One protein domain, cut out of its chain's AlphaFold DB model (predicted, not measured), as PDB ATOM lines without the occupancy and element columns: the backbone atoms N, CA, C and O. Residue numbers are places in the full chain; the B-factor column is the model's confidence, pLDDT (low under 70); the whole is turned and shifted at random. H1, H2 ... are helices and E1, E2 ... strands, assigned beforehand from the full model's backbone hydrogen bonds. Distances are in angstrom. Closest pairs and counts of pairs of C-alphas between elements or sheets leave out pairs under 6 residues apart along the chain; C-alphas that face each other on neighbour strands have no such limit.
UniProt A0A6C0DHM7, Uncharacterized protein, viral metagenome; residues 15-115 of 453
ATOM      1  N   VAL A  15     102.442 202.744 225.027       41.62
ATOM      2  CA  VAL A  15     103.876 202.994 224.731       41.62
ATOM      3  C   VAL A  15     104.081 203.832 223.458       41.62
ATOM      4  O   VAL A  15     104.931 204.722 223.422       41.62
ATOM      5  N   ASN A  16     103.258 203.619 222.426       47.81
ATOM      6  CA  ASN A  16     103.292 204.438 221.206       47.81
ATOM      7  C   ASN A  16     102.739 205.855 221.430       47.81
ATOM      8  O   ASN A  16     103.068 206.770 220.677       47.81
ATOM      9  N   ASN A  17     101.904 206.055 222.450       56.88
ATOM     10  CA  ASN A  17     101.316 207.354 222.763       56.88
ATOM     11  C   ASN A  17     102.337 208.260 223.474       56.88
ATOM     12  O   ASN A  17     102.467 209.437 223.138       56.88
ATOM     13  N   ASP A  18     103.134 207.694 224.382       66.12
ATOM     14  CA  ASP A  18     104.148 208.441 225.132       66.12
ATOM     15  C   ASP A  18     105.345 208.875 224.269       66.12
ATOM     16  O   ASP A  18     105.779 210.026 224.362       66.12
ATOM     17  N   ALA A  19     105.840 208.017 223.369       72.69
ATOM     18  CA  ALA A  19     106.921 208.383 222.445       72.69
ATOM     19  C   ALA A  19     106.507 209.514 221.485       72.69
ATOM     20  O   ALA A  19     107.241 210.491 221.304       72.69
ATOM     21  N   ASN A  20     105.292 209.434 220.930       80.62
ATOM     22  CA  ASN A  20     104.743 210.488 220.077       80.62
ATOM     23  C   ASN A  20     104.578 211.803 220.847       80.62
ATOM     24  O   ASN A  20     104.981 212.858 220.359       80.62
ATOM     25  N   LYS A  21     104.090 211.745 222.088       83.31
ATOM     26  CA  LYS A  21     103.948 212.916 222.961       83.31
ATOM     27  C   LYS A  21     105.285 213.592 223.277       83.31
ATOM     28  O   LYS A  21     105.353 214.822 223.364       83.31
ATOM     29  N   ILE A  22     106.361 212.820 223.435       86.81
ATOM     30  CA  ILE A  22     107.715 213.358 223.620       86.81
ATOM     31  C   ILE A  22     108.171 214.103 222.356       86.81
ATOM     32  O   ILE A  22     108.600 215.255 222.449       86.81
ATOM     33  N   ILE A  23     108.029 213.490 221.176       86.50
ATOM     34  CA  ILE A  23     108.394 214.106 219.888       86.50
ATOM     35  C   ILE A  23     107.592 215.392 219.649       86.50
ATOM     36  O   ILE A  23     108.157 216.425 219.285       86.50
ATOM     37  N   GLU A  24     106.285 215.365 219.907       89.50
ATOM     38  CA  GLU A  24     105.418 216.542 219.833       89.50
ATOM     39  C   GLU A  24     105.886 217.657 220.775       89.50
ATOM     40  O   GLU A  24     105.933 218.822 220.376       89.50
ATOM     41  N   SER A  25     106.306 217.307 221.994       88.88
ATOM     42  CA  SER A  25     106.828 218.268 222.972       88.88
ATOM     43  C   SER A  25     108.131 218.921 222.494       88.88
ATOM     44  O   SER A  25     108.286 220.140 222.621       88.88
ATOM     45  N   PHE A  26     109.052 218.159 221.887       90.31
ATOM     46  CA  PHE A  26     110.255 218.720 221.257       90.31
ATOM     47  C   PHE A  26     109.905 219.657 220.100       90.31
ATOM     48  O   PHE A  26     110.392 220.791 220.048       90.31
ATOM     49  N   ASN A  27     109.041 219.207 219.189       91.56
ATOM     50  CA  ASN A  27     108.625 219.986 218.027       91.56
ATOM     51  C   ASN A  27     107.972 221.306 218.446       91.56
ATOM     52  O   ASN A  27     108.324 222.369 217.925       91.56
ATOM     53  N   GLU A  28     107.072 221.267 219.428       92.38
ATOM     54  CA  GLU A  28     106.413 222.464 219.932       92.38
ATOM     55  C   GLU A  28     107.409 223.380 220.664       92.38
ATOM     56  O   GLU A  28     107.410 224.585 220.411       92.38
ATOM     57  N   TYR A  29     108.343 222.851 221.466       92.88
ATOM     58  CA  TYR A  29     109.417 223.653 222.073       92.88
ATOM     59  C   TYR A  29     110.220 224.436 221.019       92.88
ATOM     60  O   TYR A  29     110.366 225.661 221.125       92.88
ATOM     61  N   TYR A  30     110.713 223.759 219.975       92.94
ATOM     62  CA  TYR A  30     111.515 224.404 218.930       92.94
ATOM     63  C   TYR A  30     110.693 225.363 218.069       92.94
ATOM     64  O   TYR A  30     111.191 226.422 217.681       92.94
ATOM     65  N   LYS A  31     109.416 225.066 217.828       93.50
ATOM     66  CA  LYS A  31     108.485 225.967 217.142       93.50
ATOM     67  C   LYS A  31     108.223 227.242 217.944       93.50
ATOM     68  O   LYS A  31     108.254 228.339 217.371       93.50
ATOM     69  N   LEU A  32     108.020 227.137 219.259       92.12
ATOM     70  CA  LEU A  32     107.865 228.288 220.154       92.12
ATOM     71  C   LEU A  32     109.142 229.130 220.201       92.12
ATOM     72  O   LEU A  32     109.070 230.358 220.074       92.12
ATOM     73  N   LYS A  33     110.304 228.476 220.307       92.06
ATOM     74  CA  LYS A  33     111.616 229.131 220.267       92.06
ATOM     75  C   LYS A  33     111.830 229.879 218.953       92.06
ATOM     76  O   LYS A  33     112.104 231.077 218.978       92.06
ATOM     77  N   ASN A  34     111.611 229.225 217.814       92.88
ATOM     78  CA  ASN A  34     111.747 229.841 216.496       92.88
ATOM     79  C   ASN A  34     110.787 231.030 216.326       92.88
ATOM     80  O   ASN A  34     111.183 232.110 215.894       92.88
ATOM     81  N   THR A  35     109.525 230.883 216.742       91.06
ATOM     82  CA  THR A  35     108.535 231.971 216.685       91.06
ATOM     83  C   THR A  35     108.982 233.190 217.495       91.06
ATOM     84  O   THR A  35     108.826 234.330 217.046       91.06
ATOM     85  N   TYR A  36     109.534 232.961 218.688       91.81
ATOM     86  CA  TYR A  36     110.081 234.009 219.542       91.81
ATOM     87  C   TYR A  36     111.315 234.673 218.911       91.81
ATOM     88  O   TYR A  36     111.351 235.899 218.770       91.81
ATOM     89  N   GLU A  37     112.286 233.881 218.454       90.06
ATOM     90  CA  GLU A  37     113.539 234.362 217.861       90.06
ATOM     91  C   GLU A  37     113.314 235.116 216.547       90.06
ATOM     92  O   GLU A  37     113.910 236.170 216.340       90.06
ATOM     93  N   VAL A  38     112.407 234.657 215.678       91.44
ATOM     94  CA  VAL A  38     112.048 235.356 214.433       91.44
ATOM     95  C   VAL A  38     111.421 236.718 214.727       91.44
ATOM     96  O   VAL A  38     111.777 237.708 214.082       91.44
ATOM     97  N   LYS A  39     110.497 236.804 215.695       88.56
ATOM     98  CA  LYS A  39     109.883 238.084 216.092       88.56
ATOM     99  C   LYS A  39     110.930 239.041 216.657       88.56
ATOM    100  O   LYS A  39     111.023 240.178 216.193       88.56
ATOM    101  N   PHE A  40     111.765 238.560 217.573       87.94
ATOM    102  CA  PHE A  40     112.827 239.358 218.175       87.94
ATOM    103  C   PHE A  40     113.873 239.814 217.143       87.94
ATOM    104  O   PHE A  40     114.258 240.984 217.108       87.94
ATOM    105  N   ASN A  41     114.277 238.935 216.220       88.62
ATOM    106  CA  ASN A  41     115.197 239.278 215.139       88.62
ATOM    107  C   ASN A  41     114.602 240.315 214.181       88.62
ATOM    108  O   ASN A  41     115.328 241.202 213.736       88.62
ATOM    109  N   LYS A  42     113.296 240.274 213.886       89.00
ATOM    110  CA  LYS A  42     112.633 241.317 213.082       89.00
ATOM    111  C   LYS A  42     112.709 242.687 213.759       89.00
ATOM    112  O   LYS A  42     113.008 243.671 213.087       89.00
ATOM    113  N   GLU A  43     112.480 242.763 215.068       86.75
ATOM    114  CA  GLU A  43     112.613 244.008 215.838       86.75
ATOM    115  C   GLU A  43     114.061 244.512 215.857       86.75
ATOM    116  O   GLU A  43     114.320 245.680 215.560       86.75
ATOM    117  N   LYS A  44     115.025 243.611 216.076       86.38
ATOM    118  CA  LYS A  44     116.459 243.918 215.987       86.38
ATOM    119  C   LYS A  44     116.849 244.443 214.602       86.38
ATOM    120  O   LYS A  44     117.578 245.425 214.499       86.38
ATOM    121  N   GLN A  45     116.355 243.826 213.529       87.44
ATOM    122  CA  GLN A  45     116.650 244.250 212.159       87.44
ATOM    123  C   GLN A  45     116.049 245.618 211.825       87.44
ATOM    124  O   GLN A  45     116.691 246.385 211.110       87.44
ATOM    125  N   LYS A  46     114.871 245.968 212.364       88.31
ATOM    126  CA  LYS A  46     114.318 247.330 212.240       88.31
ATOM    127  C   LYS A  46     115.273 248.367 212.842       88.31
ATOM    128  O   LYS A  46     115.598 249.335 212.166       88.31
ATOM    129  N   LEU A  47     115.796 248.112 214.046       86.81
ATOM    130  CA  LEU A  47     116.780 248.989 214.698       86.81
ATOM    131  C   LEU A  47     118.106 249.073 213.924       86.81
ATOM    132  O   LEU A  47     118.708 250.139 213.829       86.81
ATOM    133  N   ILE A  48     118.581 247.960 213.355       85.69
ATOM    134  CA  ILE A  48     119.835 247.935 212.584       85.69
ATOM    135  C   ILE A  48     119.698 248.722 211.276       85.69
ATOM    136  O   ILE A  48     120.607 249.482 210.931       85.69
ATOM    137  N   LYS A  49     118.579 248.553 210.561       89.50
ATOM    138  CA  LYS A  49     118.319 249.187 209.259       89.50
ATOM    139  C   LYS A  49     117.954 250.668 209.357       89.50
ATOM    140  O   LYS A  49     118.023 251.360 208.345       89.50
ATOM    141  N   ASP A  50     117.596 251.152 210.544       87.12
ATOM    142  CA  ASP A  50     117.322 252.565 210.774       87.12
ATOM    143  C   ASP A  50     118.580 253.410 210.507       87.12
ATOM    144  O   ASP A  50     119.616 253.247 211.158       87.12
ATOM    145  N   LYS A  51     118.511 254.286 209.500       85.94
ATOM    146  CA  LYS A  51     119.625 255.158 209.100       85.94
ATOM    147  C   LYS A  51     119.702 256.448 209.919       85.94
ATOM    148  O   LYS A  51     120.721 257.124 209.835       85.94
ATOM    149  N   SER A  52     118.667 256.782 210.693       85.88
ATOM    150  CA  SER A  52     118.632 257.997 211.518       85.88
ATOM    151  C   SER A  52     119.368 257.857 212.852       85.88
ATOM    152  O   SER A  52     119.725 258.865 213.451       85.88
ATOM    153  N   LEU A  53     119.637 256.627 213.300       84.12
ATOM    154  CA  LEU A  53     120.301 256.352 214.573       84.12
ATOM    155  C   LEU A  53     121.786 256.022 214.375       84.12
ATOM    156  O   LEU A  53     122.156 255.165 213.564       84.12
ATOM    157  N   SER A  54     122.647 256.631 215.186       86.38
ATOM    158  CA  SER A  54     124.055 256.243 215.298       86.38
ATOM    159  C   SER A  54     124.208 254.861 215.948       86.38
ATOM    160  O   SER A  54     123.330 254.365 216.657       86.38
ATOM    161  N   TRP A  55     125.374 254.228 215.790       81.50
ATOM    162  CA  TRP A  55     125.670 252.943 216.441       81.50
ATOM    163  C   TRP A  55     125.537 252.973 217.972       81.50
ATOM    164  O   TRP A  55     125.159 251.968 218.579       81.50
ATOM    165  N   ARG A  56     125.824 254.116 218.607       86.06
ATOM    166  CA  ARG A  56     125.682 254.291 220.059       86.06
ATOM    167  C   ARG A  56     124.210 254.343 220.469       86.06
ATOM    168  O   ARG A  56     123.835 253.698 221.448       86.06
ATOM    169  N   GLU A  57     123.380 255.048 219.707       85.50
ATOM    170  CA  GLU A  57     121.935 255.144 219.949       85.50
ATOM    171  C   GLU A  57     121.236 253.811 219.681       85.50
ATOM    172  O   GLU A  57     120.460 253.360 220.518       85.50
ATOM    173  N   LYS A  58     121.616 253.099 218.612       85.38
ATOM    174  CA  LYS A  58     121.140 251.732 218.336       85.38
ATOM    175  C   LYS A  58     121.399 250.777 219.498       85.38
ATOM    176  O   LYS A  58     120.523 249.998 219.860       85.38
ATOM    177  N   ARG A  59     122.583 250.843 220.124       84.75
ATOM    178  CA  ARG A  59     122.894 250.049 221.330       84.75
ATOM    179  C   ARG A  59     122.029 250.450 222.528       84.75
ATOM    180  O   ARG A  59     121.685 249.582 223.324       84.75
ATOM    181  N   SER A  60     121.702 251.734 222.669       86.19
ATOM    182  CA  SER A  60     120.838 252.235 223.746       86.19
ATOM    183  C   SER A  60     119.391 251.764 223.571       86.19
ATOM    184  O   SER A  60     118.815 251.202 224.499       86.19
ATOM    185  N   GLU A  61     118.838 251.894 222.365       83.62
ATOM    186  CA  GLU A  61     117.488 251.426 222.032       83.62
ATOM    187  C   GLU A  61     117.370 249.902 222.108       83.62
ATOM    188  O   GLU A  61     116.409 249.377 222.665       83.62
ATOM    189  N   TYR A  62     118.397 249.166 221.673       85.12
ATOM    190  CA  TYR A  62     118.427 247.710 221.821       85.12
ATOM    191  C   TYR A  62     118.351 247.258 223.289       85.12
ATOM    192  O   TYR A  62     117.692 246.270 223.588       85.12
ATOM    193  N   LYS A  63     118.969 247.990 224.228       82.38
ATOM    194  CA  LYS A  63     118.860 247.682 225.668       82.38
ATOM    195  C   LYS A  63     117.456 247.922 226.228       82.38
ATOM    196  O   LYS A  63     117.095 247.304 227.227       82.38
ATOM    197  N   LYS A  64     116.683 248.827 225.623       84.31
ATOM    198  CA  LYS A  64     115.289 249.104 226.003       84.31
ATOM    199  C   LYS A  64     114.312 248.112 225.377       84.31
ATOM    200  O   LYS A  64     113.207 247.956 225.895       84.31
ATOM    201  N   LEU A  65     114.704 247.453 224.284       82.75
ATOM    202  CA  LEU A  65     113.882 246.472 223.590       82.75
ATOM    203  C   LEU A  65     113.617 245.270 224.505       82.75
ATOM    204  O   LEU A  65     114.506 244.469 224.788       82.75
ATOM    205  N   LYS A  66     112.370 245.147 224.960       82.12
ATOM    206  CA  LYS A  66     111.908 244.018 225.765       82.12
ATOM    207  C   LYS A  66     110.949 243.169 224.932       82.12
ATOM    208  O   LYS A  66     109.792 243.569 224.781       82.12
ATOM    209  N   PRO A  67     111.394 242.019 224.395       85.62
ATOM    210  CA  PRO A  67     110.511 241.145 223.637       85.62
ATOM    211  C   PRO A  67     109.347 240.659 224.503       85.62
ATOM    212  O   PRO A  67     109.437 240.555 225.730       85.62
ATOM    213  N   GLN A  68     108.229 240.349 223.856       89.94
ATOM    214  CA  GLN A  68     107.064 239.801 224.537       89.94
ATOM    215  C   GLN A  68     107.283 238.326 224.893       89.94
ATOM    216  O   GLN A  68     107.788 237.555 224.078       89.94
ATOM    217  N   CYS A  69     106.871 237.916 226.094       90.31
ATOM    218  CA  CYS A  69     106.847 236.506 226.484       90.31
ATOM    219  C   CYS A  69     105.904 235.709 225.568       90.31
ATOM    220  O   CYS A  69     104.777 236.139 225.320       90.31
ATOM    221  N   ILE A  70     106.333 234.530 225.110       90.56
ATOM    222  CA  ILE A  70     105.585 233.690 224.162       90.56
ATOM    223  C   ILE A  70     104.222 233.228 224.701       90.56
ATOM    224  O   ILE A  70     103.304 232.997 223.918       90.56
ATOM    225  N   ASN A  71     104.077 233.138 226.029       90.50
ATOM    226  CA  ASN A  71     102.843 232.727 226.696       90.50
ATOM    227  C   ASN A  71     101.993 233.942 227.131       90.50
ATOM    228  O   ASN A  71     100.933 234.200 226.568       90.50
ATOM    229  N   CYS A  72     102.478 234.761 228.078       88.62
ATOM    230  CA  CYS A  72     101.688 235.871 228.643       88.62
ATOM    231  C   CYS A  72     101.728 237.192 227.856       88.62
ATOM    232  O   CYS A  72     101.072 238.150 228.257       88.62
ATOM    233  N   LYS A  73     102.523 237.285 226.782       89.31
ATOM    234  CA  LYS A  73     102.668 238.471 225.909       89.31
ATOM    235  C   LYS A  73     103.155 239.763 226.590       89.31
ATOM    236  O   LYS A  73     103.284 240.789 225.927       89.31
ATOM    237  N   ARG A  74     103.485 239.737 227.887       87.75
ATOM    238  CA  ARG A  74     104.091 240.874 228.608       87.75
ATOM    239  C   ARG A  74     105.519 241.147 228.110       87.75
ATOM    240  O   ARG A  74     106.194 240.189 227.722       87.75
ATOM    241  N   PRO A  75     106.015 242.402 228.170       88.31
ATOM    242  CA  PRO A  75     107.365 242.793 227.741       88.31
ATOM    243  C   PRO A  75     108.429 242.369 228.770       88.31
ATOM    244  O   PRO A  75     109.130 243.189 229.361       88.31
ATOM    245  N   VAL A  76     108.491 241.069 229.040       87.50
ATOM    246  CA  VAL A  76     109.410 240.427 229.994       87.50
ATOM    247  C   VAL A  76     110.278 239.363 229.318       87.50
ATOM    248  O   VAL A  76     111.193 238.844 229.939       87.50
ATOM    249  N   GLY A  77     110.008 239.051 228.047       89.06
ATOM    250  CA  GLY A  77     110.692 238.016 227.283       89.06
ATOM    251  C   GLY A  77     110.371 236.587 227.727       89.06
ATOM    252  O   GLY A  77     109.674 236.335 228.716       89.06
ATOM    253  N   THR A  78     110.903 235.641 226.962       90.88
ATOM    254  CA  THR A  78     110.946 234.217 227.303       90.88
ATOM    255  C   THR A  78     112.401 233.783 227.343       90.88
ATOM    256  O   THR A  78     113.178 234.126 226.450       90.88
ATOM    257  N   ILE A  79     112.771 233.048 228.387       89.38
ATOM    258  CA  ILE A  79     114.113 232.504 228.558       89.38
ATOM    259  C   ILE A  79     114.075 231.065 228.059       89.38
ATOM    260  O   ILE A  79     113.499 230.206 228.720       89.38
ATOM    261  N   PHE A  80     114.674 230.827 226.894       91.69
ATOM    262  CA  PHE A  80     114.981 229.488 226.404       91.69
ATOM    263  C   PHE A  80     116.421 229.154 226.792       91.69
ATOM    264  O   PHE A  80     117.335 229.913 226.465       91.69
ATOM    265  N   SER A  81     116.639 228.036 227.475       90.00
ATOM    266  CA  SER A  81     117.978 227.602 227.881       90.00
ATOM    267  C   SER A  81     118.148 226.102 227.726       90.00
ATOM    268  O   SER A  81     117.195 225.351 227.903       90.00
ATOM    269  N   ILE A  82     119.379 225.687 227.444       90.81
ATOM    270  CA  ILE A  82     119.797 224.288 227.463       90.81
ATOM    271  C   ILE A  82     120.697 224.139 228.686       90.81
ATOM    272  O   ILE A  82     121.770 224.745 228.727       90.81
ATOM    273  N   LYS A  83     120.238 223.405 229.699       87.31
ATOM    274  CA  LYS A  83     121.036 223.102 230.890       87.31
ATOM    275  C   LYS A  83     121.661 221.729 230.744       87.31
ATOM    276  O   LYS A  83     121.057 220.842 230.156       87.31
ATOM    277  N   ARG A  84     122.879 221.577 231.252       85.38
ATOM    278  CA  ARG A  84     123.525 220.277 231.392       85.38
ATOM    279  C   ARG A  84     123.324 219.849 232.838       85.38
ATOM    280  O   ARG A  84     123.711 220.602 233.734       85.38
ATOM    281  N   THR A  85     122.665 218.720 233.033       78.75
ATOM    282  CA  THR A  85     122.394 218.141 234.346       78.75
ATOM    283  C   THR A  85     123.205 216.859 234.443       78.75
ATOM    284  O   THR A  85     123.153 216.026 233.540       78.75
ATOM    285  N   SER A  86     123.973 216.744 235.521       77.44
ATOM    286  CA  SER A  86     124.821 215.592 235.807       77.44
ATOM    287  C   SER A  86     124.320 214.934 237.083       77.44
ATOM    288  O   SER A  86     124.236 215.597 238.120       77.44
ATOM    289  N   ASN A  87     124.004 213.649 237.006       71.88
ATOM    290  CA  ASN A  87     123.778 212.789 238.165       71.88
ATOM    291  C   ASN A  87     125.004 211.880 238.354       71.88
ATOM    292  O   ASN A  87     125.907 211.894 237.524       71.88
ATOM    293  N   GLU A  88     125.045 211.073 239.421       60.72
ATOM    294  CA  GLU A  88     126.197 210.196 239.726       60.72
ATOM    295  C   GLU A  88     126.620 209.289 238.553       60.72
ATOM    296  O   GLU A  88     127.794 208.943 238.459       60.72
ATOM    297  N   ASN A  89     125.696 208.972 237.637       60.09
ATOM    298  CA  ASN A  89     125.921 208.030 236.540       60.09
ATOM    299  C   ASN A  89     125.716 208.615 235.130       60.09
ATOM    300  O   ASN A  89     126.071 207.954 234.158       60.09
ATOM    301  N   GLU A  90     125.119 209.805 234.977       70.38
ATOM    302  CA  GLU A  90     124.627 210.274 233.671       70.38
ATOM    303  C   GLU A  90     124.722 211.791 233.497       70.38
ATOM    304  O   GLU A  90     124.328 212.560 234.375       70.38
ATOM    305  N   ASP A  91     125.162 212.200 232.308       78.00
ATOM    306  CA  ASP A  91     125.203 213.582 231.835       78.00
ATOM    307  C   ASP A  91     124.143 213.776 230.744       78.00
ATOM    308  O   ASP A  91     124.325 213.334 229.609       78.00
ATOM    309  N   PHE A  92     123.064 214.495 231.044       82.00
ATOM    310  CA  PHE A  92     122.000 214.768 230.075       82.00
ATOM    311  C   PHE A  92     121.731 216.264 229.912       82.00
ATOM    312  O   PHE A  92     122.221 217.116 230.664       82.00
ATOM    313  N   ARG A  93     120.981 216.613 228.862       87.38
ATOM    314  CA  ARG A  93     120.581 217.996 228.592       87.38
ATOM    315  C   ARG A  93     119.104 218.188 228.899       87.38
ATOM    316  O   ARG A  93     118.262 217.361 228.573       87.38
ATOM    317  N   GLU A  94     118.791 219.336 229.471       90.81
ATOM    318  CA  GLU A  94     117.429 219.781 229.726       90.81
ATOM    319  C   GLU A  94     117.118 221.015 228.884       90.81
ATOM    320  O   GLU A  94     117.779 222.055 228.994       90.81
ATOM    321  N   LEU A  95     116.088 220.908 228.049       91.75
ATOM    322  CA  LEU A  95     115.512 222.029 227.322       91.75
ATOM    323  C   LEU A  95     114.505 222.734 228.222       91.75
ATOM    324  O   LEU A  95     113.458 222.180 228.546       91.75
ATOM    325  N   GLN A  96     114.804 223.978 228.590       92.44
ATOM    326  CA  GLN A  96     113.944 224.781 229.451       92.44
ATOM    327  C   GLN A  96     113.384 225.994 228.708       92.44
ATOM    328  O   GLN A  96     114.097 226.641 227.930       92.44
ATOM    329  N   ALA A  97     112.109 226.307 228.952       92.56
ATOM    330  CA  ALA A  97     111.485 227.573 228.583       92.56
ATOM    331  C   ALA A  97     110.666 228.127 229.755       92.56
ATOM    332  O   ALA A  97     109.698 227.507 230.196       92.56
ATOM    333  N   ILE A  98     111.041 229.317 230.227       91.94
ATOM    334  CA  ILE A  98     110.378 230.001 231.345       91.94
ATOM    335  C   ILE A  98     110.098 231.473 231.026       91.94
ATOM    336  O   ILE A  98     110.706 232.088 230.143       91.94
ATOM    337  N   CYS A  99     109.155 232.069 231.752       90.25
ATOM    338  CA  CYS A  99     108.858 233.498 231.655       90.25
ATOM    339  C   CYS A  99     110.019 234.342 232.209       90.25
ATOM    340  O   CYS A  99     110.472 234.096 233.319       90.25
ATOM    341  N   GLY A 100     110.441 235.401 231.507       85.50
ATOM    342  CA  GLY A 100     111.543 236.264 231.967       85.50
ATOM    343  C   GLY A 100     111.198 237.243 233.102       85.50
ATOM    344  O   GLY A 100     111.999 238.118 233.423       85.50
ATOM    345  N   SER A 101     110.011 237.134 233.713       85.81
ATOM    346  CA  SER A 101     109.635 237.958 234.869       85.81
ATOM    347  C   SER A 101     110.037 237.245 236.155       85.81
ATOM    348  O   SER A 101     109.545 236.154 236.417       85.81
ATOM    349  N   ILE A 102     110.902 237.875 236.951       80.88
ATOM    350  CA  ILE A 102     111.361 237.340 238.244       80.88
ATOM    351  C   ILE A 102     110.304 237.566 239.336       80.88
ATOM    352  O   ILE A 102     110.131 236.730 240.213       80.88
ATOM    353  N   THR A 103     109.590 238.693 239.281       80.31
ATOM    354  CA  THR A 103     108.626 239.101 240.315       80.31
ATOM    355  C   THR A 103     107.249 238.476 240.123       80.31
ATOM    356  O   THR A 103     106.587 238.142 241.095       80.31
ATOM    357  N   GLU A 104     106.811 238.313 238.872       83.75
ATOM    358  CA  GLU A 104     105.494 237.771 238.535       83.75
ATOM    359  C   GLU A 104     105.597 236.876 237.291       83.75
ATOM    360  O   GLU A 104     105.145 237.274 236.211       83.75
ATOM    361  N   PRO A 105     106.222 235.689 237.363       86.44
ATOM    362  CA  PRO A 105     106.265 234.762 236.236       86.44
ATOM    363  C   PRO A 105     104.852 234.289 235.857       86.44
ATOM    364  O   PRO A 105     103.981 234.121 236.707       86.44
ATOM    365  N   CYS A 106     104.598 234.090 234.560       87.88
ATOM    366  CA  CYS A 106     103.397 233.363 234.127       87.88
ATOM    367  C   CYS A 106     103.608 231.845 234.248       87.88
ATOM    368  O   CYS A 106     104.734 231.406 234.460       87.88
ATOM    369  N   ASN A 107     102.557 231.053 234.022       89.50
ATOM    370  CA  ASN A 107     102.580 229.581 234.034       89.50
ATOM    371  C   ASN A 107     103.363 228.946 232.864       89.50
ATOM    372  O   ASN A 107     103.081 227.822 232.479       89.50
ATOM    373  N   LEU A 108     104.283 229.674 232.227       90.81
ATOM    374  CA  LEU A 108     105.153 229.080 231.217       90.81
ATOM    375  C   LEU A 108     106.242 228.282 231.930       90.81
ATOM    376  O   LEU A 108     107.164 228.883 232.488       90.81
ATOM    377  N   ASN A 109     106.125 226.961 231.883       91.19
ATOM    378  CA  ASN A 109     107.090 226.040 232.461       91.19
ATOM    379  C   ASN A 109     107.240 224.824 231.547       91.19
ATOM    380  O   ASN A 109     106.490 223.856 231.657       91.19
ATOM    381  N   ILE A 110     108.202 224.897 230.630       93.31
ATOM    382  CA  ILE A 110     108.587 223.761 229.796       93.31
ATOM    383  C   ILE A 110     109.957 223.286 230.271       93.31
ATOM    384  O   ILE A 110     110.895 224.084 230.283       93.31
ATOM    385  N   ASN A 111     110.063 222.015 230.642       92.12
ATOM    386  CA  ASN A 111     111.307 221.315 230.922       92.12
ATOM    387  C   ASN A 111     111.262 219.922 230.280       92.12
ATOM    388  O   ASN A 111     110.420 219.094 230.634       92.12
ATOM    389  N   ILE A 112     112.160 219.672 229.331       91.56
ATOM    390  CA  ILE A 112     112.254 218.406 228.602       91.56
ATOM    391  C   ILE A 112     113.673 217.868 228.754       91.56
ATOM    392  O   ILE A 112     114.630 218.518 228.331       91.56
ATOM    393  N   ASN A 113     113.802 216.676 229.328       90.81
ATOM    394  CA  ASN A 113     115.036 215.906 229.330       90.81
ATOM    395  C   ASN A 113     115.245 215.293 227.938       90.81
ATOM    396  O   ASN A 113     114.375 214.581 227.437       90.81
ATOM    397  N   THR A 114     116.393 215.566 227.317       87.69
ATOM    398  CA  THR A 114     116.761 215.018 226.003       87.69
ATOM    399  C   THR A 114     117.135 213.545 226.036       87.69
ATOM    400  O   THR A 114     117.271 212.947 224.975       87.69
ATOM    401  N   GLY A 115     117.324 212.976 227.223       86.88
ATOM    402  CA  GLY A 115     117.929 211.667 227.378       86.88
ATOM    403  C   GLY A 115     119.431 211.701 227.098       86.88
ATOM    404  O   GLY A 115     120.036 212.769 226.926       86.88
TER     405      GLY A 115
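What this domain is: This is residues 15 to 115 of the 453 residues of an uncharacterized protein of viral metagenome (UniProt A0A6C0DHM7). A long helix, H1, crosses one face of a small antiparallel sheet, E1-E2-E3, in two layers; short H2 folds back at H1's far end, off the sheet. The printed part has 101 residues, with two named helices, then three named strands: mixed class. It is loose, radius of gyration of the C-alphas 17.4 A, spanning 58 by 30 by 26 A.

How they stand to each other: H1, residues 15 to 49, and H2, residues 55 to 64, form a helical hairpin. H1 touches H2 with residues 44 to 48 alone, the C-alphas of Leu 47 and Lys 58 closest at 6.3 A; they run opposite ways at a steep tilt of 43 degrees. E1, residues 78 to 86, E2, 91 to 99, and E3, 109 to 113, form a meander, each strand the antiparallel neighbour of the one before. N 81 and O 96 are 2.9 A apart, N 95 and O 112 2.8 A, within hydrogen-bond range. H1 is on this sheet, its height over the sheet 10.2 A. In H1 and H2 every O i to N i+4 pair is within range.

Where its parts are: H1, 50.8 A long, begins at C-alpha 15 (103.876, 202.994, 224.731). H2 measures 14.6 A, E1 24.7 A, E2 25.8 A and E3 13.3 A, ending at C-alpha 113 (115.036, 215.906, 229.330).

The domain as a whole: The farthest C-alphas, Val 15 and Ser 52, are 58.5 A apart. The printed part has no cut; the H2 to E1 link is long. Residues 15 to 18 and 88 to 89 have pLDDT under 70.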